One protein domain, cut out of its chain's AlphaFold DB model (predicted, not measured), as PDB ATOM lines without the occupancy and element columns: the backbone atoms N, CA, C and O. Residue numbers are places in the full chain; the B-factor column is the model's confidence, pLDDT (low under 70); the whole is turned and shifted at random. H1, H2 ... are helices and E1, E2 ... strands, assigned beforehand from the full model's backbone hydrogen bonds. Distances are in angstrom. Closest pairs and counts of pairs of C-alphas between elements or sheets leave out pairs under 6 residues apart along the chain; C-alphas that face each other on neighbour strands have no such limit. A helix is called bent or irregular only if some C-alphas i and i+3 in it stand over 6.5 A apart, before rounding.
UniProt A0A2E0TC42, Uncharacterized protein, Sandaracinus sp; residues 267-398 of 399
ATOM      1  N   GLU A 267     -31.419 -14.176  -6.795       77.50
ATOM      2  CA  GLU A 267     -30.322 -15.146  -6.703       77.50
ATOM      3  C   GLU A 267     -29.175 -14.672  -5.797       77.50
ATOM      4  O   GLU A 267     -28.611 -15.469  -5.052       77.50
ATOM      5  N   LEU A 268     -28.845 -13.375  -5.817       80.94
ATOM      6  CA  LEU A 268     -27.837 -12.798  -4.924       80.94
ATOM      7  C   LEU A 268     -28.378 -12.697  -3.495       80.94
ATOM      8  O   LEU A 268     -27.639 -12.950  -2.547       80.94
ATOM      9  N   ALA A 269     -29.661 -12.368  -3.331       78.38
ATOM     10  CA  ALA A 269     -30.319 -12.372  -2.030       78.38
ATOM     11  C   ALA A 269     -30.312 -13.778  -1.404       78.38
ATOM     12  O   ALA A 269     -29.902 -13.915  -0.254       78.38
ATOM     13  N   VAL A 270     -30.667 -14.820  -2.168       76.81
ATOM     14  CA  VAL A 270     -30.592 -16.226  -1.726       76.81
ATOM     15  C   VAL A 270     -29.151 -16.629  -1.416       76.81
ATOM     16  O   VAL A 270     -28.888 -17.078  -0.306       76.81
ATOM     17  N   PHE A 271     -28.197 -16.392  -2.322       83.56
ATOM     18  CA  PHE A 271     -26.790 -16.747  -2.104       83.56
ATOM     19  C   PHE A 271     -26.206 -16.095  -0.838       83.56
ATOM     20  O   PHE A 271     -25.573 -16.763  -0.019       83.56
ATOM     21  N   LEU A 272     -26.445 -14.795  -0.627       82.62
ATOM     22  CA  LEU A 272     -25.980 -14.091   0.572       82.62
ATOM     23  C   LEU A 272     -26.743 -14.524   1.838       82.62
ATOM     24  O   LEU A 272     -26.149 -14.543   2.918       82.62
ATOM     25  N   ALA A 273     -28.018 -14.915   1.726       74.00
ATOM     26  CA  ALA A 273     -28.785 -15.494   2.830       74.00
ATOM     27  C   ALA A 273     -28.291 -16.902   3.208       74.00
ATOM     28  O   ALA A 273     -28.225 -17.212   4.395       74.00
ATOM     29  N   GLU A 274     -27.851 -17.720   2.251       76.56
ATOM     30  CA  GLU A 274     -27.204 -19.014   2.508       76.56
ATOM     31  C   GLU A 274     -25.869 -18.833   3.246       76.56
ATOM     32  O   GLU A 274     -25.656 -19.466   4.282       76.56
ATOM     33  N   GLN A 275     -25.020 -17.881   2.825       77.44
ATOM     34  CA  GLN A 275     -23.826 -17.494   3.602       77.44
ATOM     35  C   GLN A 275     -24.186 -16.914   4.991       77.44
ATOM     36  O   GLN A 275     -23.380 -16.956   5.927       77.44
ATOM     37  N   GLY A 276     -25.400 -16.372   5.139       56.66
ATOM     38  CA  GLY A 276     -25.942 -15.779   6.361       56.66
ATOM     39  C   GLY A 276     -26.652 -16.743   7.324       56.66
ATOM     40  O   GLY A 276     -26.810 -16.396   8.495       56.66
ATOM     41  N   SER A 277     -27.074 -17.931   6.876       56.84
ATOM     42  CA  SER A 277     -28.216 -18.654   7.465       56.84
ATOM     43  C   SER A 277     -28.053 -19.088   8.931       56.84
ATOM     44  O   SER A 277     -26.973 -19.486   9.391       56.84
ATOM     45  N   LEU A 278     -29.157 -18.996   9.683       43.56
ATOM     46  CA  LEU A 278     -29.249 -19.150  11.141       43.56
ATOM     47  C   LEU A 278     -28.994 -20.581  11.640       43.56
ATOM     48  O   LEU A 278     -28.400 -20.734  12.708       43.56
ATOM     49  N   GLY A 279     -29.299 -21.610  10.840       46.84
ATOM     50  CA  GLY A 279     -29.109 -23.028  11.192       46.84
ATOM     51  C   GLY A 279     -27.661 -23.446  11.520       46.84
ATOM     52  O   GLY A 279     -27.424 -24.545  12.027       46.84
ATOM     53  N   HIS A 280     -26.673 -22.576  11.283       47.22
ATOM     54  CA  HIS A 280     -25.286 -22.764  11.720       47.22
ATOM     55  C   HIS A 280     -24.965 -22.201  13.120       47.22
ATOM     56  O   HIS A 280     -23.956 -22.612  13.694       47.22
ATOM     57  N   ILE A 281     -25.798 -21.320  13.696       45.72
ATOM     58  CA  ILE A 281     -25.625 -20.815  15.075       45.72
ATOM     59  C   ILE A 281     -25.979 -21.901  16.087       45.72
ATOM     60  O   ILE A 281     -25.154 -22.203  16.944       45.72
ATOM     61  N   LEU A 282     -27.146 -22.542  15.948       47.59
ATOM     62  CA  LEU A 282     -27.563 -23.631  16.841       47.59
ATOM     63  C   LEU A 282     -26.549 -24.783  16.835       47.59
ATOM     64  O   LEU A 282     -26.204 -25.310  17.888       47.59
ATOM     65  N   ARG A 283     -25.969 -25.103  15.668       51.53
ATOM     66  CA  ARG A 283     -24.861 -26.069  15.563       51.53
ATOM     67  C   ARG A 283     -23.584 -25.570  16.249       51.53
ATOM     68  O   ARG A 283     -22.902 -26.365  16.879       51.53
ATOM     69  N   GLY A 284     -23.261 -24.278  16.160       52.97
ATOM     70  CA  GLY A 284     -22.129 -23.678  16.876       52.97
ATOM     71  C   GLY A 284     -22.281 -23.748  18.399       52.97
ATOM     72  O   GLY A 284     -21.341 -24.143  19.083       52.97
ATOM     73  N   MET A 285     -23.474 -23.447  18.924       50.97
ATOM     74  CA  MET A 285     -23.779 -23.604  20.351       50.97
ATOM     75  C   MET A 285     -23.777 -25.079  20.769       50.97
ATOM     76  O   MET A 285     -23.200 -25.401  21.800       50.97
ATOM     77  N   ALA A 286     -24.315 -25.989  19.949       55.56
ATOM     78  CA  ALA A 286     -24.236 -27.427  20.206       55.56
ATOM     79  C   ALA A 286     -22.780 -27.922  20.281       55.56
ATOM     80  O   ALA A 286     -22.438 -28.633  21.220       55.56
ATOM     81  N   PHE A 287     -21.895 -27.495  19.371       57.31
ATOM     82  CA  PHE A 287     -20.462 -27.814  19.453       57.31
ATOM     83  C   PHE A 287     -19.788 -27.228  20.704       57.31
ATOM     84  O   PHE A 287     -18.936 -27.893  21.285       57.31
ATOM     85  N   ALA A 288     -20.176 -26.031  21.155       63.31
ATOM     86  CA  ALA A 288     -19.654 -25.450  22.393       63.31
ATOM     87  C   ALA A 288     -20.124 -26.217  23.646       63.31
ATOM     88  O   ALA A 288     -19.312 -26.516  24.519       63.31
ATOM     89  N   VAL A 289     -21.407 -26.590  23.714       70.31
ATOM     90  CA  VAL A 289     -21.988 -27.365  24.828       70.31
ATOM     91  C   VAL A 289     -21.431 -28.791  24.865       70.31
ATOM     92  O   VAL A 289     -21.033 -29.260  25.929       70.31
ATOM     93  N   VAL A 290     -21.323 -29.465  23.714       71.50
ATOM     94  CA  VAL A 290     -20.688 -30.790  23.612       71.50
ATOM     95  C   VAL A 290     -19.200 -30.706  23.960       71.50
ATOM     96  O   VAL A 290     -18.716 -31.539  24.716       71.50
ATOM     97  N   GLY A 291     -18.482 -29.680  23.492       72.38
ATOM     98  CA  GLY A 291     -17.077 -29.455  23.847       72.38
ATOM     99  C   GLY A 291     -16.866 -29.258  25.352       72.38
ATOM    100  O   GLY A 291     -15.977 -29.876  25.929       72.38
ATOM    101  N   ALA A 292     -17.723 -28.467  26.005       73.44
ATOM    102  CA  ALA A 292     -17.706 -28.293  27.457       73.44
ATOM    103  C   ALA A 292     -18.024 -29.604  28.203       73.44
ATOM    104  O   ALA A 292     -17.302 -29.967  29.128       73.44
ATOM    105  N   GLY A 293     -19.046 -30.351  27.772       76.00
ATOM    106  CA  GLY A 293     -19.393 -31.652  28.355       76.00
ATOM    107  C   GLY A 293     -18.269 -32.688  28.226       76.00
ATOM    108  O   GLY A 293     -17.972 -33.399  29.182       76.00
ATOM    109  N   VAL A 294     -17.589 -32.723  27.076       76.44
ATOM    110  CA  VAL A 294     -16.426 -33.589  26.829       76.44
ATOM    111  C   VAL A 294     -15.233 -33.186  27.703       76.44
ATOM    112  O   VAL A 294     -14.605 -34.062  28.292       76.44
ATOM    113  N   LEU A 295     -14.946 -31.887  27.867       74.44
ATOM    114  CA  LEU A 295     -13.910 -31.422  28.803       74.44
ATOM    115  C   LEU A 295     -14.214 -31.824  30.256       74.44
ATOM    116  O   LEU A 295     -13.314 -32.291  30.951       74.44
ATOM    117  N   VAL A 296     -15.467 -31.693  30.705       79.88
ATOM    118  CA  VAL A 296     -15.886 -32.117  32.054       79.88
ATOM    119  C   VAL A 296     -15.751 -33.634  32.222       79.88
ATOM    120  O   VAL A 296     -15.189 -34.082  33.217       79.88
ATOM    121  N   ALA A 297     -16.183 -34.430  31.240       73.38
ATOM    122  CA  ALA A 297     -16.031 -35.885  31.272       73.38
ATOM    123  C   ALA A 297     -14.554 -36.322  31.339       73.38
ATOM    124  O   ALA A 297     -14.215 -37.247  32.075       73.38
ATOM    125  N   ILE A 298     -13.665 -35.630  30.621       70.81
ATOM    126  CA  ILE A 298     -12.221 -35.908  30.611       70.81
ATOM    127  C   ILE A 298     -11.555 -35.481  31.927       70.81
ATOM    128  O   ILE A 298     -10.720 -36.220  32.447       70.81
ATOM    129  N   ALA A 299     -11.959 -34.350  32.512       73.69
ATOM    130  CA  ALA A 299     -11.501 -33.934  33.838       73.69
ATOM    131  C   ALA A 299     -11.933 -34.931  34.931       73.69
ATOM    132  O   ALA A 299     -11.119 -35.316  35.768       73.69
ATOM    133  N   LEU A 300     -13.182 -35.409  34.887       76.56
ATOM    134  CA  LEU A 300     -13.683 -36.445  35.796       76.56
ATOM    135  C   LEU A 300     -12.941 -37.777  35.604       76.56
ATOM    136  O   LEU A 300     -12.515 -38.380  36.585       76.56
ATOM    137  N   TRP A 301     -12.708 -38.213  34.364       73.31
ATOM    138  CA  TRP A 301     -11.941 -39.433  34.083       73.31
ATOM    139  C   TRP A 301     -10.495 -39.347  34.602       73.31
ATOM    140  O   TRP A 301     -10.002 -40.286  35.228       73.31
ATOM    141  N   ALA A 302      -9.838 -38.196  34.424       67.75
ATOM    142  CA  ALA A 302      -8.484 -37.952  34.923       67.75
ATOM    143  C   ALA A 302      -8.381 -37.937  36.463       67.75
ATOM    144  O   ALA A 302      -7.309 -38.239  36.991       67.75
ATOM    145  N   LEU A 303      -9.471 -37.615  37.170       74.00
ATOM    146  CA  LEU A 303      -9.579 -37.701  38.632       74.00
ATOM    147  C   LEU A 303      -9.884 -39.126  39.125       74.00
ATOM    148  O   LEU A 303      -9.412 -39.515  40.191       74.00
ATOM    149  N   VAL A 304     -10.667 -39.901  38.367       74.50
ATOM    150  CA  VAL A 304     -11.187 -41.217  38.789       74.50
ATOM    151  C   VAL A 304     -10.221 -42.379  38.513       74.50
ATOM    152  O   VAL A 304     -10.326 -43.407  39.177       74.50
ATOM    153  N   VAL A 305      -9.265 -42.244  37.582       74.19
ATOM    154  CA  VAL A 305      -8.353 -43.343  37.191       74.19
ATOM    155  C   VAL A 305      -6.903 -43.117  37.670       74.19
ATOM    156  O   VAL A 305      -6.052 -42.633  36.906       74.19
ATOM    157  N   PRO A 306      -6.557 -43.493  38.921       77.31
ATOM    158  CA  PRO A 306      -5.163 -43.598  39.342       77.31
ATOM    159  C   PRO A 306      -4.439 -44.694  38.538       77.31
ATOM    160  O   PRO A 306      -5.028 -45.700  38.152       77.31
ATOM    161  N   GLY A 307      -3.147 -44.497  38.264       81.50
ATOM    162  CA  GLY A 307      -2.309 -45.476  37.552       81.50
ATOM    163  C   GLY A 307      -2.360 -45.451  36.015       81.50
ATOM    164  O   GLY A 307      -1.530 -46.106  35.390       81.50
ATOM    165  N   ALA A 308      -3.253 -44.682  35.376       73.62
ATOM    166  CA  ALA A 308      -3.282 -44.586  33.908       73.62
ATOM    167  C   ALA A 308      -1.938 -44.069  33.327       73.62
ATOM    168  O   ALA A 308      -1.429 -43.047  33.807       73.62
ATOM    169  N   PRO A 309      -1.366 -44.721  32.290       77.12
ATOM    170  CA  PRO A 309      -0.043 -44.386  31.763       77.12
ATOM    171  C   PRO A 309      -0.023 -43.011  31.080       77.12
ATOM    172  O   PRO A 309      -1.010 -42.576  30.485       77.12
ATOM    173  N   GLY A 310       1.126 -42.327  31.128       75.06
ATOM    174  CA  GLY A 310       1.248 -40.923  30.710       75.06
ATOM    175  C   GLY A 310       0.789 -40.634  29.274       75.06
ATOM    176  O   GLY A 310       0.156 -39.608  29.032       75.06
ATOM    177  N   TRP A 311       1.017 -41.557  28.336       73.88
ATOM    178  CA  TRP A 311       0.572 -41.409  26.945       73.88
ATOM    179  C   TRP A 311      -0.958 -41.414  26.797       73.88
ATOM    180  O   TRP A 311      -1.486 -40.675  25.969       73.88
ATOM    181  N   ALA A 312      -1.682 -42.171  27.631       68.75
ATOM    182  CA  ALA A 312      -3.143 -42.195  27.620       68.75
ATOM    183  C   ALA A 312      -3.731 -40.889  28.178       68.75
ATOM    184  O   ALA A 312      -4.737 -40.396  27.675       68.75
ATOM    185  N   LYS A 313      -3.060 -40.274  29.163       68.06
ATOM    186  CA  LYS A 313      -3.430 -38.944  29.675       68.06
ATOM    187  C   LYS A 313      -3.206 -37.851  28.622       68.06
ATOM    188  O   LYS A 313      -4.051 -36.971  28.460       68.06
ATOM    189  N   LEU A 314      -2.113 -37.942  27.858       72.12
ATOM    190  CA  LEU A 314      -1.827 -37.034  26.743       72.12
ATOM    191  C   LEU A 314      -2.904 -37.103  25.650       72.12
ATOM    192  O   LEU A 314      -3.450 -36.063  25.284       72.12
ATOM    193  N   THR A 315      -3.267 -38.293  25.156       70.81
ATOM    194  CA  THR A 315      -4.289 -38.412  24.096       70.81
ATOM    195  C   THR A 315      -5.653 -37.885  24.544       70.81
ATOM    196  O   THR A 315      -6.296 -37.164  23.777       70.81
ATOM    197  N   THR A 316      -6.060 -38.132  25.797       70.38
ATOM    198  CA  THR A 316      -7.304 -37.564  26.346       70.38
ATOM    199  C   THR A 316      -7.291 -36.041  26.472       70.38
ATOM    200  O   THR A 316      -8.349 -35.435  26.367       70.38
ATOM    201  N   LEU A 317      -6.135 -35.388  26.644       71.00
ATOM    202  CA  LEU A 317      -6.054 -33.921  26.704       71.00
ATOM    203  C   LEU A 317      -5.953 -33.274  25.313       71.00
ATOM    204  O   LEU A 317      -6.563 -32.232  25.069       71.00
ATOM    205  N   PHE A 318      -5.225 -33.890  24.379       74.88
ATOM    206  CA  PHE A 318      -5.027 -33.330  23.039       74.88
ATOM    207  C   PHE A 318      -6.251 -33.473  22.122       74.88
ATOM    208  O   PHE A 318      -6.526 -32.557  21.348       74.88
ATOM    209  N   ALA A 319      -7.022 -34.561  22.223       73.62
ATOM    210  CA  ALA A 319      -8.223 -34.767  21.406       73.62
ATOM    211  C   ALA A 319      -9.298 -33.654  21.546       73.62
ATOM    212  O   ALA A 319      -9.692 -33.091  20.518       73.62
ATOM    213  N   PRO A 320      -9.764 -33.266  22.756       74.25
ATOM    214  CA  PRO A 320     -10.741 -32.183  22.901       74.25
ATOM    215  C   PRO A 320     -10.152 -30.818  22.535       74.25
ATOM    216  O   PRO A 320     -10.859 -29.989  21.965       74.25
ATOM    217  N   LEU A 321      -8.862 -30.581  22.803       75.31
ATOM    218  CA  LEU A 321      -8.195 -29.329  22.449       75.31
ATOM    219  C   LEU A 321      -8.125 -29.146  20.927       75.31
ATOM    220  O   LEU A 321      -8.460 -28.076  20.422       75.31
ATOM    221  N   ALA A 322      -7.772 -30.200  20.185       74.50
ATOM    222  CA  ALA A 322      -7.808 -30.197  18.726       74.50
ATOM    223  C   ALA A 322      -9.233 -29.957  18.194       74.50
ATOM    224  O   ALA A 322      -9.421 -29.132  17.298       74.50
ATOM    225  N   LEU A 323     -10.248 -30.603  18.784       75.44
ATOM    226  CA  LEU A 323     -11.653 -30.401  18.412       75.44
ATOM    227  C   LEU A 323     -12.109 -28.947  18.639       75.44
ATOM    228  O   LEU A 323     -12.789 -28.370  17.788       75.44
ATOM    229  N   LEU A 324     -11.707 -28.335  19.758       76.12
ATOM    230  CA  LEU A 324     -12.007 -26.940  20.097       76.12
ATOM    231  C   LEU A 324     -11.276 -25.948  19.186       76.12
ATOM    232  O   LEU A 324     -11.882 -24.965  18.762       76.12
ATOM    233  N   LEU A 325     -10.015 -26.211  18.829       73.38
ATOM    234  CA  LEU A 325      -9.258 -25.386  17.882       73.38
ATOM    235  C   LEU A 325      -9.872 -25.440  16.477       73.38
ATOM    236  O   LEU A 325     -10.137 -24.391  15.887       73.38
ATOM    237  N   VAL A 326     -10.191 -26.635  15.968       74.44
ATOM    238  CA  VAL A 326     -10.880 -26.810  14.676       74.44
ATOM    239  C   VAL A 326     -12.266 -26.157  14.704       74.44
ATOM    240  O   VAL A 326     -12.611 -25.401  13.794       74.44
ATOM    241  N   GLY A 327     -13.045 -26.368  15.769       73.00
ATOM    242  CA  GLY A 327     -14.347 -25.725  15.966       73.00
ATOM    243  C   GLY A 327     -14.256 -24.195  16.001       73.00
ATOM    244  O   GLY A 327     -15.054 -23.514  15.354       73.00
ATOM    245  N   GLY A 328     -13.244 -23.652  16.684       70.62
ATOM    246  CA  GLY A 328     -12.952 -22.221  16.760       70.62
ATOM    247  C   GLY A 328     -12.564 -21.615  15.411       70.62
ATOM    248  O   GLY A 328     -13.121 -20.587  15.023       70.62
ATOM    249  N   MET A 329     -11.688 -22.277  14.646       71.00
ATOM    250  CA  MET A 329     -11.323 -21.862  13.283       71.00
ATOM    251  C   MET A 329     -12.538 -21.878  12.342       71.00
ATOM    252  O   MET A 329     -12.787 -20.906  11.626       71.00
ATOM    253  N   VAL A 330     -13.352 -22.940  12.391       72.56
ATOM    254  CA  VAL A 330     -14.598 -23.050  11.614       72.56
ATOM    255  C   VAL A 330     -15.604 -21.962  12.011       72.56
ATOM    256  O   VAL A 330     -16.256 -21.382  11.139       72.56
ATOM    257  N   TYR A 331     -15.724 -21.637  13.299       70.94
ATOM    258  CA  TYR A 331     -16.591 -20.560  13.781       70.94
ATOM    259  C   TYR A 331     -16.097 -19.175  13.332       70.94
ATOM    260  O   TYR A 331     -16.882 -18.388  12.796       70.94
ATOM    261  N   ALA A 332     -14.798 -18.887  13.457       69.31
ATOM    262  CA  ALA A 332     -14.194 -17.636  13.002       69.31
ATOM    263  C   ALA A 332     -14.367 -17.432  11.484       69.31
ATOM    264  O   ALA A 332     -14.859 -16.387  11.049       69.31
ATOM    265  N   GLY A 333     -14.082 -18.464  10.679       73.56
ATOM    266  CA  GLY A 333     -14.264 -18.449   9.222       73.56
ATOM    267  C   GLY A 333     -15.728 -18.375   8.755       73.56
ATOM    268  O   GLY A 333     -15.993 -18.000   7.610       73.56
ATOM    269  N   ARG A 334     -16.699 -18.697   9.622       73.00
ATOM    270  CA  ARG A 334     -18.133 -18.414   9.404       73.00
ATOM    271  C   ARG A 334     -18.500 -16.985   9.819       73.00
ATOM    272  O   ARG A 334     -19.262 -16.326   9.115       73.00
ATOM    273  N   ARG A 335     -17.939 -16.475  10.924       75.12
ATOM    274  CA  ARG A 335     -18.174 -15.099  11.401       75.12
ATOM    275  C   ARG A 335     -17.627 -14.045  10.432       75.12
ATOM    276  O   ARG A 335     -18.267 -13.004  10.297       75.12
ATOM    277  N   SER A 336     -16.513 -14.318   9.742       80.31
ATOM    278  CA  SER A 336     -16.057 -13.485   8.617       80.31
ATOM    279  C   SER A 336     -17.088 -13.500   7.494       80.31
ATOM    280  O   SER A 336     -17.732 -12.481   7.270       80.31
ATOM    281  N   ARG A 337     -17.368 -14.671   6.898       82.75
ATOM    282  CA  ARG A 337     -18.263 -14.799   5.733       82.75
ATOM    283  C   ARG A 337     -19.626 -14.127   5.898       82.75
ATOM    284  O   ARG A 337     -20.144 -13.589   4.929       82.75
ATOM    285  N   ARG A 338     -20.186 -14.083   7.111       79.31
ATOM    286  CA  ARG A 338     -21.410 -13.314   7.408       79.31
ATOM    287  C   ARG A 338     -21.233 -11.794   7.316       79.31
ATOM    288  O   ARG A 338     -22.099 -11.122   6.763       79.31
ATOM    289  N   ARG A 339     -20.134 -11.246   7.848       85.44
ATOM    290  CA  ARG A 339     -19.767  -9.825   7.682       85.44
ATOM    291  C   ARG A 339     -19.506  -9.515   6.213       85.44
ATOM    292  O   ARG A 339     -20.006  -8.514   5.715       85.44
ATOM    293  N   ASP A 340     -18.794 -10.403   5.531       88.44
ATOM    294  CA  ASP A 340     -18.424 -10.256   4.124       88.44
ATOM    295  C   ASP A 340     -19.678 -10.284   3.227       88.44
ATOM    296  O   ASP A 340     -19.857  -9.416   2.374       88.44
ATOM    297  N   ALA A 341     -20.617 -11.202   3.484       86.88
ATOM    298  CA  ALA A 341     -21.903 -11.274   2.788       86.88
ATOM    299  C   ALA A 341     -22.773 -10.029   3.033       86.88
ATOM    300  O   ALA A 341     -23.310  -9.449   2.087       86.88
ATOM    301  N   ALA A 342     -22.865  -9.562   4.284       86.44
ATOM    302  CA  ALA A 342     -23.571  -8.325   4.615       86.44
ATOM    303  C   ALA A 342     -22.924  -7.093   3.951       86.44
ATOM    304  O   ALA A 342     -23.633  -6.216   3.452       86.44
ATOM    305  N   ALA A 343     -21.590  -7.044   3.884       90.31
ATOM    306  CA  ALA A 343     -20.841  -5.980   3.227       90.31
ATOM    307  C   ALA A 343     -21.054  -5.974   1.705       90.31
ATOM    308  O   ALA A 343     -21.295  -4.903   1.148       90.31
ATOM    309  N   VAL A 344     -21.064  -7.136   1.035       91.88
ATOM    310  CA  VAL A 344     -21.435  -7.234  -0.391       91.88
ATOM    311  C   VAL A 344     -22.889  -6.822  -0.609       91.88
ATOM    312  O   VAL A 344     -23.151  -5.986  -1.470       91.88
ATOM    313  N   GLY A 345     -23.835  -7.309   0.199       88.81
ATOM    314  CA  GLY A 345     -25.252  -6.941   0.080       88.81
ATOM    315  C   GLY A 345     -25.537  -5.456   0.350       88.81
ATOM    316  O   GLY A 345     -26.474  -4.887  -0.213       88.81
ATOM    317  N   ALA A 346     -24.736  -4.792   1.189       90.06
ATOM    318  CA  ALA A 346     -24.787  -3.342   1.396       90.06
ATOM    319  C   ALA A 346     -24.076  -2.558   0.278       90.06
ATOM    320  O   ALA A 346     -24.565  -1.516  -0.158       90.06
ATOM    321  N   ALA A 347     -22.938  -3.051  -0.219       91.31
ATOM    322  CA  ALA A 347     -22.231  -2.447  -1.343       91.31
ATOM    323  C   ALA A 347     -23.039  -2.540  -2.646       91.31
ATOM    324  O   ALA A 347     -23.035  -1.583  -3.414       91.31
ATOM    325  N   TRP A 348     -23.762  -3.640  -2.874       93.69
ATOM    326  CA  TRP A 348     -24.609  -3.832  -4.052       93.69
ATOM    327  C   TRP A 348     -25.718  -2.779  -4.118       93.69
ATOM    328  O   TRP A 348     -25.799  -2.040  -5.099       93.69
ATOM    329  N   ARG A 349     -26.496  -2.637  -3.034       91.19
ATOM    330  CA  ARG A 349     -27.566  -1.628  -2.920       91.19
ATOM    331  C   ARG A 349     -27.064  -0.205  -3.121       91.19
ATOM    332  O   ARG A 349     -27.714   0.581  -3.800       91.19
ATOM    333  N   ALA A 350     -25.876   0.099  -2.603       92.38
ATOM    334  CA  ALA A 350     -25.212   1.388  -2.774       92.38
ATOM    335  C   ALA A 350     -24.534   1.585  -4.152       92.38
ATOM    336  O   ALA A 350     -23.774   2.535  -4.316       92.38
ATOM    337  N   GLY A 351     -24.703   0.670  -5.118       93.25
ATOM    338  CA  GLY A 351     -24.048   0.743  -6.434       93.25
ATOM    339  C   GLY A 351     -22.515   0.610  -6.398       93.25
ATOM    340  O   GLY A 351     -21.843   0.910  -7.381       93.25
ATOM    341  N   ARG A 352     -21.942   0.172  -5.269       94.69
ATOM    342  CA  ARG A 352     -20.492   0.106  -5.015       94.69
ATOM    343  C   ARG A 352     -19.836  -1.206  -5.447       94.69
ATOM    344  O   ARG A 352     -18.611  -1.281  -5.411       94.69
ATOM    345  N   VAL A 353     -20.586  -2.226  -5.864       95.31
ATOM    346  CA  VAL A 353     -20.003  -3.423  -6.501       95.31
ATOM    347  C   VAL A 353     -19.603  -3.065  -7.934       95.31
ATOM    348  O   VAL A 353     -20.448  -2.726  -8.757       95.31
ATOM    349  N   ARG A 354     -18.300  -3.119  -8.228       95.00
ATOM    350  CA  ARG A 354     -17.720  -2.762  -9.532       95.00
ATOM    351  C   ARG A 354     -17.614  -3.943 -10.496       95.00
ATOM    352  O   ARG A 354     -17.557  -3.715 -11.700       95.00
ATOM    353  N   GLY A 355     -17.577  -5.178 -10.003       94.44
ATOM    354  CA  GLY A 355     -17.491  -6.368 -10.847       94.44
ATOM    355  C   GLY A 355     -17.527  -7.670 -10.055       94.44
ATOM    356  O   GLY A 355     -17.356  -7.664  -8.836       94.44
ATOM    357  N   VAL A 356     -17.740  -8.779 -10.767       95.69
ATOM    358  CA  VAL A 356     -17.741 -10.136 -10.204       95.69
ATOM    359  C   VAL A 356     -16.854 -11.043 -11.055       95.69
ATOM    360  O   VAL A 356     -17.039 -11.147 -12.272       95.69
ATOM    361  N   ARG A 357     -15.879 -11.693 -10.418       95.81
ATOM    362  CA  ARG A 357     -14.904 -12.598 -11.044       95.81
ATOM    363  C   ARG A 357     -14.969 -13.979 -10.403       95.81
ATOM    364  O   ARG A 357     -15.511 -14.134  -9.312       95.81
ATOM    365  N   VAL A 358     -14.376 -14.948 -11.084       95.12
ATOM    366  CA  VAL A 358     -14.034 -16.250 -10.512       95.12
ATOM    367  C   VAL A 358     -12.519 -16.309 -10.385       95.12
ATOM    368  O   VAL A 358     -11.817 -15.820 -11.270       95.12
ATOM    369  N   ASP A 359     -12.033 -16.857  -9.278       95.19
ATOM    370  CA  ASP A 359     -10.616 -17.132  -9.047       95.19
ATOM    371  C   ASP A 359     -10.451 -18.598  -8.632       95.19
ATOM    372  O   ASP A 359     -11.113 -19.074  -7.705       95.19
ATOM    373  N   ALA A 360      -9.612 -19.334  -9.360       90.25
ATOM    374  CA  ALA A 360      -9.409 -20.764  -9.169       90.25
ATOM    375  C   ALA A 360      -8.139 -20.984  -8.327       90.25
ATOM    376  O   ALA A 360      -7.036 -20.669  -8.788       90.25
ATOM    377  N   PRO A 361      -8.242 -21.515  -7.093       86.44
ATOM    378  CA  PRO A 361      -7.077 -21.670  -6.234       86.44
ATOM    379  C   PRO A 361      -6.110 -22.704  -6.826       86.44
ATOM    380  O   PRO A 361      -6.483 -23.847  -7.083       86.44
ATOM    381  N   ARG A 362      -4.833 -22.320  -6.965       82.50
ATOM    382  CA  ARG A 362      -3.759 -23.114  -7.608       82.50
ATOM    383  C   ARG A 362      -3.523 -24.523  -7.028       82.50
ATOM    384  O   ARG A 362      -2.775 -25.288  -7.617       82.50
ATOM    385  N   GLY A 363      -4.126 -24.850  -5.883       83.31
ATOM    386  CA  GLY A 363      -4.049 -26.152  -5.211       83.31
ATOM    387  C   GLY A 363      -5.293 -27.041  -5.353       83.31
ATOM    388  O   GLY A 363      -5.486 -27.911  -4.514       83.31
ATOM    389  N   GLY A 364      -6.171 -26.807  -6.339       84.88
ATOM    390  CA  GLY A 364      -7.315 -27.695  -6.618       84.88
ATOM    391  C   GLY A 364      -8.492 -27.595  -5.635       84.88
ATOM    392  O   GLY A 364      -9.323 -28.496  -5.573       84.88
ATOM    393  N   GLY A 365      -8.572 -26.511  -4.858       84.00
ATOM    394  CA  GLY A 365      -9.745 -26.203  -4.032       84.00
ATOM    395  C   GLY A 365     -10.945 -25.696  -4.853       84.00
ATOM    396  O   GLY A 365     -10.795 -25.387  -6.037       84.00
ATOM    397  N   PRO A 366     -12.134 -25.552  -4.236       80.56
ATOM    398  CA  PRO A 366     -13.299 -24.979  -4.908       80.56
ATOM    399  C   PRO A 366     -13.028 -23.525  -5.338       80.56
ATOM    400  O   PRO A 366     -12.361 -22.790  -4.599       80.56
ATOM    401  N   PRO A 367     -13.545 -23.082  -6.498       89.75
ATOM    402  CA  PRO A 367     -13.325 -21.729  -6.982       89.75
ATOM    403  C   PRO A 367     -13.987 -20.673  -6.085       89.75
ATOM    404  O   PRO A 367     -15.001 -20.907  -5.420       89.75
ATOM    405  N   PHE A 368     -13.400 -19.479  -6.070       91.19
ATOM    406  CA  PHE A 368     -13.891 -18.339  -5.306       91.19
ATOM    407  C   PHE A 368     -14.640 -17.365  -6.209       91.19
ATOM    408  O   PHE A 368     -14.095 -16.836  -7.178       91.19
ATOM    409  N   LEU A 369     -15.880 -17.064  -5.834       94.88
ATOM    410  CA  LEU A 369     -16.653 -15.966  -6.391       94.88
ATOM    411  C   LEU A 369     -16.198 -14.657  -5.727       94.88
ATOM    412  O   LEU A 369     -16.489 -14.425  -4.551       94.88
ATOM    413  N   LEU A 370     -15.468 -13.819  -6.467       96.00
ATOM    414  CA  LEU A 370     -14.894 -12.561  -5.981       96.00
ATOM    415  C   LEU A 370     -15.730 -11.352  -6.411       96.00
ATOM    416  O   LEU A 370     -15.955 -11.139  -7.602       96.00
ATOM    417  N   PHE A 371     -16.101 -10.504  -5.453       95.62
ATOM    418  CA  PHE A 371     -16.747  -9.213  -5.685       95.62
ATOM    419  C   PHE A 371     -15.710  -8.081  -5.568       95.62
ATOM    420  O   PHE A 371     -15.196  -7.823  -4.478       95.62
ATOM    421  N   ASP A 372     -15.414  -7.393  -6.678       96.12
ATOM    422  CA  ASP A 372     -14.610  -6.159  -6.693       96.12
ATOM    423  C   ASP A 372     -15.475  -4.992  -6.179       96.12
ATOM    424  O   ASP A 372     -16.516  -4.682  -6.769       96.12
ATOM    425  N   LEU A 373     -15.047  -4.300  -5.119       95.81
ATOM    426  CA  LEU A 373     -15.765  -3.159  -4.539       95.81
ATOM    427  C   LEU A 373     -15.130  -1.806  -4.905       95.81
ATOM    428  O   LEU A 373     -13.930  -1.677  -5.161       95.81
ATOM    429  N   ALA A 374     -15.939  -0.746  -4.888       89.44
ATOM    430  CA  ALA A 374     -15.456   0.629  -4.925       89.44
ATOM    431  C   ALA A 374     -14.575   0.908  -3.693       89.44
ATOM    432  O   ALA A 374     -14.979   0.635  -2.564       89.44
ATOM    433  N   GLY A 375     -13.370   1.435  -3.932       90.00
ATOM    434  CA  GLY A 375     -12.291   1.507  -2.938       90.00
ATOM    435  C   GLY A 375     -11.245   0.388  -3.064       90.00
ATOM    436  O   GLY A 375     -10.266   0.405  -2.332       90.00
ATOM    437  N   GLY A 376     -11.413  -0.567  -3.987       91.50
ATOM    438  CA  GLY A 376     -10.408  -1.600  -4.288       91.50
ATOM    439  C   GLY A 376     -10.448  -2.833  -3.378       91.50
ATOM    440  O   GLY A 376      -9.775  -3.820  -3.668       91.50
ATOM    441  N   ALA A 377     -11.267  -2.815  -2.323       93.06
ATOM    442  CA  ALA A 377     -11.531  -3.991  -1.500       93.06
ATOM    443  C   ALA A 377     -12.154  -5.129  -2.331       93.06
ATOM    444  O   ALA A 377     -12.959  -4.890  -3.235       93.06
ATOM    445  N   ARG A 378     -11.810  -6.373  -1.988       94.81
ATOM    446  CA  ARG A 378     -12.362  -7.593  -2.590       94.81
ATOM    447  C   ARG A 378     -12.917  -8.495  -1.502       94.81
ATOM    448  O   ARG A 378     -12.265  -8.675  -0.479       94.81
ATOM    449  N   LEU A 379     -14.088  -9.074  -1.743       93.50
ATOM    450  CA  LEU A 379     -14.712 -10.057  -0.855       93.50
ATOM    451  C   LEU A 379     -15.005 -11.329  -1.650       93.50
ATOM    452  O   LEU A 379     -15.541 -11.251  -2.756       93.50
ATOM    453  N   GLY A 380     -14.602 -12.481  -1.112       92.19
ATOM    454  CA  GLY A 380     -14.594 -13.758  -1.824       92.19
ATOM    455  C   GLY A 380     -15.357 -14.857  -1.097       92.19
ATOM    456  O   GLY A 380     -15.217 -15.017   0.114       92.19
ATOM    457  N   PHE A 381     -16.127 -15.645  -1.848       91.62
ATOM    458  CA  PHE A 381     -16.917 -16.759  -1.320       91.62
ATOM    459  C   PHE A 381     -16.581 -18.045  -2.084       91.62
ATOM    460  O   PHE A 381     -16.739 -18.060  -3.305       91.62
ATOM    461  N   PRO A 382     -16.130 -19.122  -1.414       88.38
ATOM    462  CA  PRO A 382     -15.915 -20.404  -2.075       88.38
ATOM    463  C   PRO A 382     -17.265 -21.030  -2.444       88.38
ATOM    464  O   PRO A 382     -18.164 -21.105  -1.605       88.38
ATOM    465  N   THR A 383     -17.407 -21.476  -3.689       86.44
ATOM    466  CA  THR A 383     -18.621 -22.121  -4.210       86.44
ATOM    467  C   THR A 383     -18.260 -23.031  -5.384       86.44
ATOM    468  O   THR A 383     -17.322 -22.743  -6.120       86.44
ATOM    469  N   THR A 384     -18.984 -24.134  -5.573       86.12
ATOM    470  CA  THR A 384     -18.819 -25.011  -6.748       86.12
ATOM    471  C   THR A 384     -19.268 -24.323  -8.035       86.12
ATOM    472  O   THR A 384     -18.667 -24.514  -9.087       86.12
ATOM    473  N   ASP A 385     -20.274 -23.454  -7.938       88.38
ATOM    474  CA  ASP A 385     -21.031 -22.933  -9.081       88.38
ATOM    475  C   ASP A 385     -20.539 -21.531  -9.494       88.38
ATOM    476  O   ASP A 385     -21.309 -20.685  -9.961       88.38
ATOM    477  N   ALA A 386     -19.252 -21.247  -9.261       89.00
ATOM    478  CA  ALA A 386     -18.698 -19.894  -9.305       89.00
ATOM    479  C   ALA A 386     -18.906 -19.204 -10.663       89.00
ATOM    480  O   ALA A 386     -19.331 -18.051 -10.688       89.00
ATOM    481  N   ASP A 387     -18.685 -19.895 -11.784       90.00
ATOM    482  CA  ASP A 387     -18.863 -19.322 -13.124       90.00
ATOM    483  C   ASP A 387     -20.331 -19.077 -13.487       90.00
ATOM    484  O   ASP A 387     -20.656 -18.061 -14.111       90.00
ATOM    485  N   ALA A 388     -21.239 -19.948 -13.039       87.31
ATOM    486  CA  ALA A 388     -22.673 -19.765 -13.237       87.31
ATOM    487  C   ALA A 388     -23.179 -18.538 -12.460       87.31
ATOM    488  O   ALA A 388     -23.851 -17.676 -13.031       87.31
ATOM    489  N   LEU A 389     -22.797 -18.418 -11.183       89.62
ATOM    490  CA  LEU A 389     -23.136 -17.275 -10.331       89.62
ATOM    491  C   LEU A 389     -22.481 -15.979 -10.832       89.62
ATOM    492  O   LEU A 389     -23.156 -14.958 -10.959       89.62
ATOM    493  N   ALA A 390     -21.197 -16.013 -11.201       92.94
ATOM    494  CA  ALA A 390     -20.499 -14.853 -11.747       92.94
ATOM    495  C   ALA A 390     -21.140 -14.360 -13.048       92.94
ATOM    496  O   ALA A 390     -21.307 -13.156 -13.218       92.94
ATOM    497  N   THR A 391     -21.550 -15.262 -13.943       92.44
ATOM    498  CA  THR A 391     -22.225 -14.898 -15.199       92.44
ATOM    499  C   THR A 391     -23.558 -14.193 -14.941       92.44
ATOM    500  O   THR A 391     -23.833 -13.154 -15.547       92.44
ATOM    501  N   ARG A 392     -24.371 -14.693 -13.998       89.38
ATOM    502  CA  ARG A 392     -25.649 -14.058 -13.631       89.38
ATOM    503  C   ARG A 392     -25.439 -12.709 -12.935       89.38
ATOM    504  O   ARG A 392     -26.113 -11.736 -13.271       89.38
ATOM    505  N   PHE A 393     -24.461 -12.601 -12.035       91.75
ATOM    506  CA  PHE A 393     -24.176 -11.350 -11.325       91.75
ATOM    507  C   PHE A 393     -23.478 -10.292 -12.195       91.75
ATOM    508  O   PHE A 393     -23.744  -9.107 -12.001       91.75
ATOM    509  N   ARG A 394     -22.662 -10.667 -13.193       93.31
ATOM    510  CA  ARG A 394     -22.168  -9.731 -14.227       93.31
ATOM    511  C   ARG A 394     -23.332  -9.161 -15.040       93.31
ATOM    512  O   ARG A 394     -23.495  -7.942 -15.065       93.31
ATOM    513  N   ARG A 395     -24.225 -10.025 -15.546       91.38
ATOM    514  CA  ARG A 395     -25.438  -9.608 -16.272       91.38
ATOM    515  C   ARG A 395     -26.285  -8.629 -15.450       91.38
ATOM    516  O   ARG A 395     -26.697  -7.597 -15.967       91.38
ATOM    517  N   ALA A 396     -26.472  -8.897 -14.156       88.06
ATOM    518  CA  ALA A 396     -27.194  -8.010 -13.238       88.06
ATOM    519  C   ALA A 396     -26.467  -6.684 -12.902       88.06
ATOM    520  O   ALA A 396     -27.090  -5.751 -12.397       88.06
ATOM    521  N   LEU A 397     -25.166  -6.565 -13.190       88.56
ATOM    522  CA  LEU A 397     -24.424  -5.298 -13.154       88.56
ATOM    523  C   LEU A 397     -24.446  -4.545 -14.496       88.56
ATOM    524  O   LEU A 397     -23.976  -3.404 -14.523       88.56
ATOM    525  N   GLY A 398     -24.964  -5.153 -15.571       90.12
ATOM    526  CA  GLY A 398     -24.854  -4.658 -16.948       90.12
ATOM    527  C   GLY A 398     -23.465  -4.897 -17.552       90.12
ATOM    528  O   GLY A 398     -22.881  -3.971 -18.111       90.12
TER     529      GLY A 398
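This is residues 267 to 398 of the 399 residues of an uncharacterized protein of Sandaracinus sp (UniProt A0A2E0TC42). A long helical hairpin, H2 and H3, reaches out from a small head in which a three-stranded sheet, E1 to E3, has H4 and the last part of H3 over one face. H1 packs beside that last part of H3, and the turn of the hairpin, within residues 303 to 311, sticks out at the far end. The printed part has 132 residues, with four named helices and three named strands in the order H1 H2 H3 E1 E2 E3 H4; the sheet's order is E1 E2 E3, antiparallel, and the class is mostly helix. The whole is only just loose, close to extended, with a radius of gyration of the C-alphas of 21.2 A and spans of 71 by 31 by 25 A.

H1 is residues 267 to 276, 13.8 A long, with C-alpha 267 at (-30.322, -15.146, -6.703). H2 is residues 279 to 304, 37.6 A. H3, residues 310 to 349, is 59.2 A long and begins at C-alpha 310, (1.248, -40.923, 30.710); it is neither bent nor irregular, but only just: C-alphas 317 and 320 are 6.3 A apart. E1 is residues 353 to 359, 16.8 A, E2 residues 368 to 373, 15.3 A, and E3 residues 378 to 382, 13.3 A. H4 is residues 386 to 397, 16.1 A, and ends at C-alpha 397, (-24.424, -5.298, -13.154).

H1 touches H3 at residues 337 to 345 of H3 alone, closest at the C-alphas of Gly 276 and Arg 338, 5.3 A, with a shallow tilt of 32 degrees, only just short of steep, opposite ways. H2 and H3 form a helical hairpin, a shallow tilt of 15 degrees, opposite ways; H3 touches H2 with residues 313 to 331 alone, and the closest C-alphas are those of Ile 298 and Thr 316, 6.7 A. E1, E2 and E3 make a meander, each strand the antiparallel neighbour of the one before, with N 357 and O 370 at 2.9 A and N 371 and O 379 at 2.9 A, within hydrogen-bond range. H3 and H4 are on the same face of the sheet, giving two layers, helices on one face of a sheet. H3 has a height over the sheet of 8.9 A and runs slantwise to the strands, at 55 degrees to E3 on the local plane; its closest C-alphas to E3 are those of Asp 340 and Leu 379, 6.2 A. H4, height 8.4 A, is over E1 and runs along the strands, at 17 degrees to E1 on the local plane, closest at the C-alphas of Val 356 and Ala 390, 5.7 A. H3 and H4 are apart. In H1 and H4 every O i to N i+4 pair is within hydrogen-bond range; in H2 21 of 22 are, and in H3 31 of 36.

The C-alphas farthest apart, those of Gly 307 and Gly 398, are 71.7 A from each other. The printed part has no cut and no long link. The mean pLDDT of the printed part is 79.7; under 70 are residues 276 to 288, 302, 312 to 313 and 332.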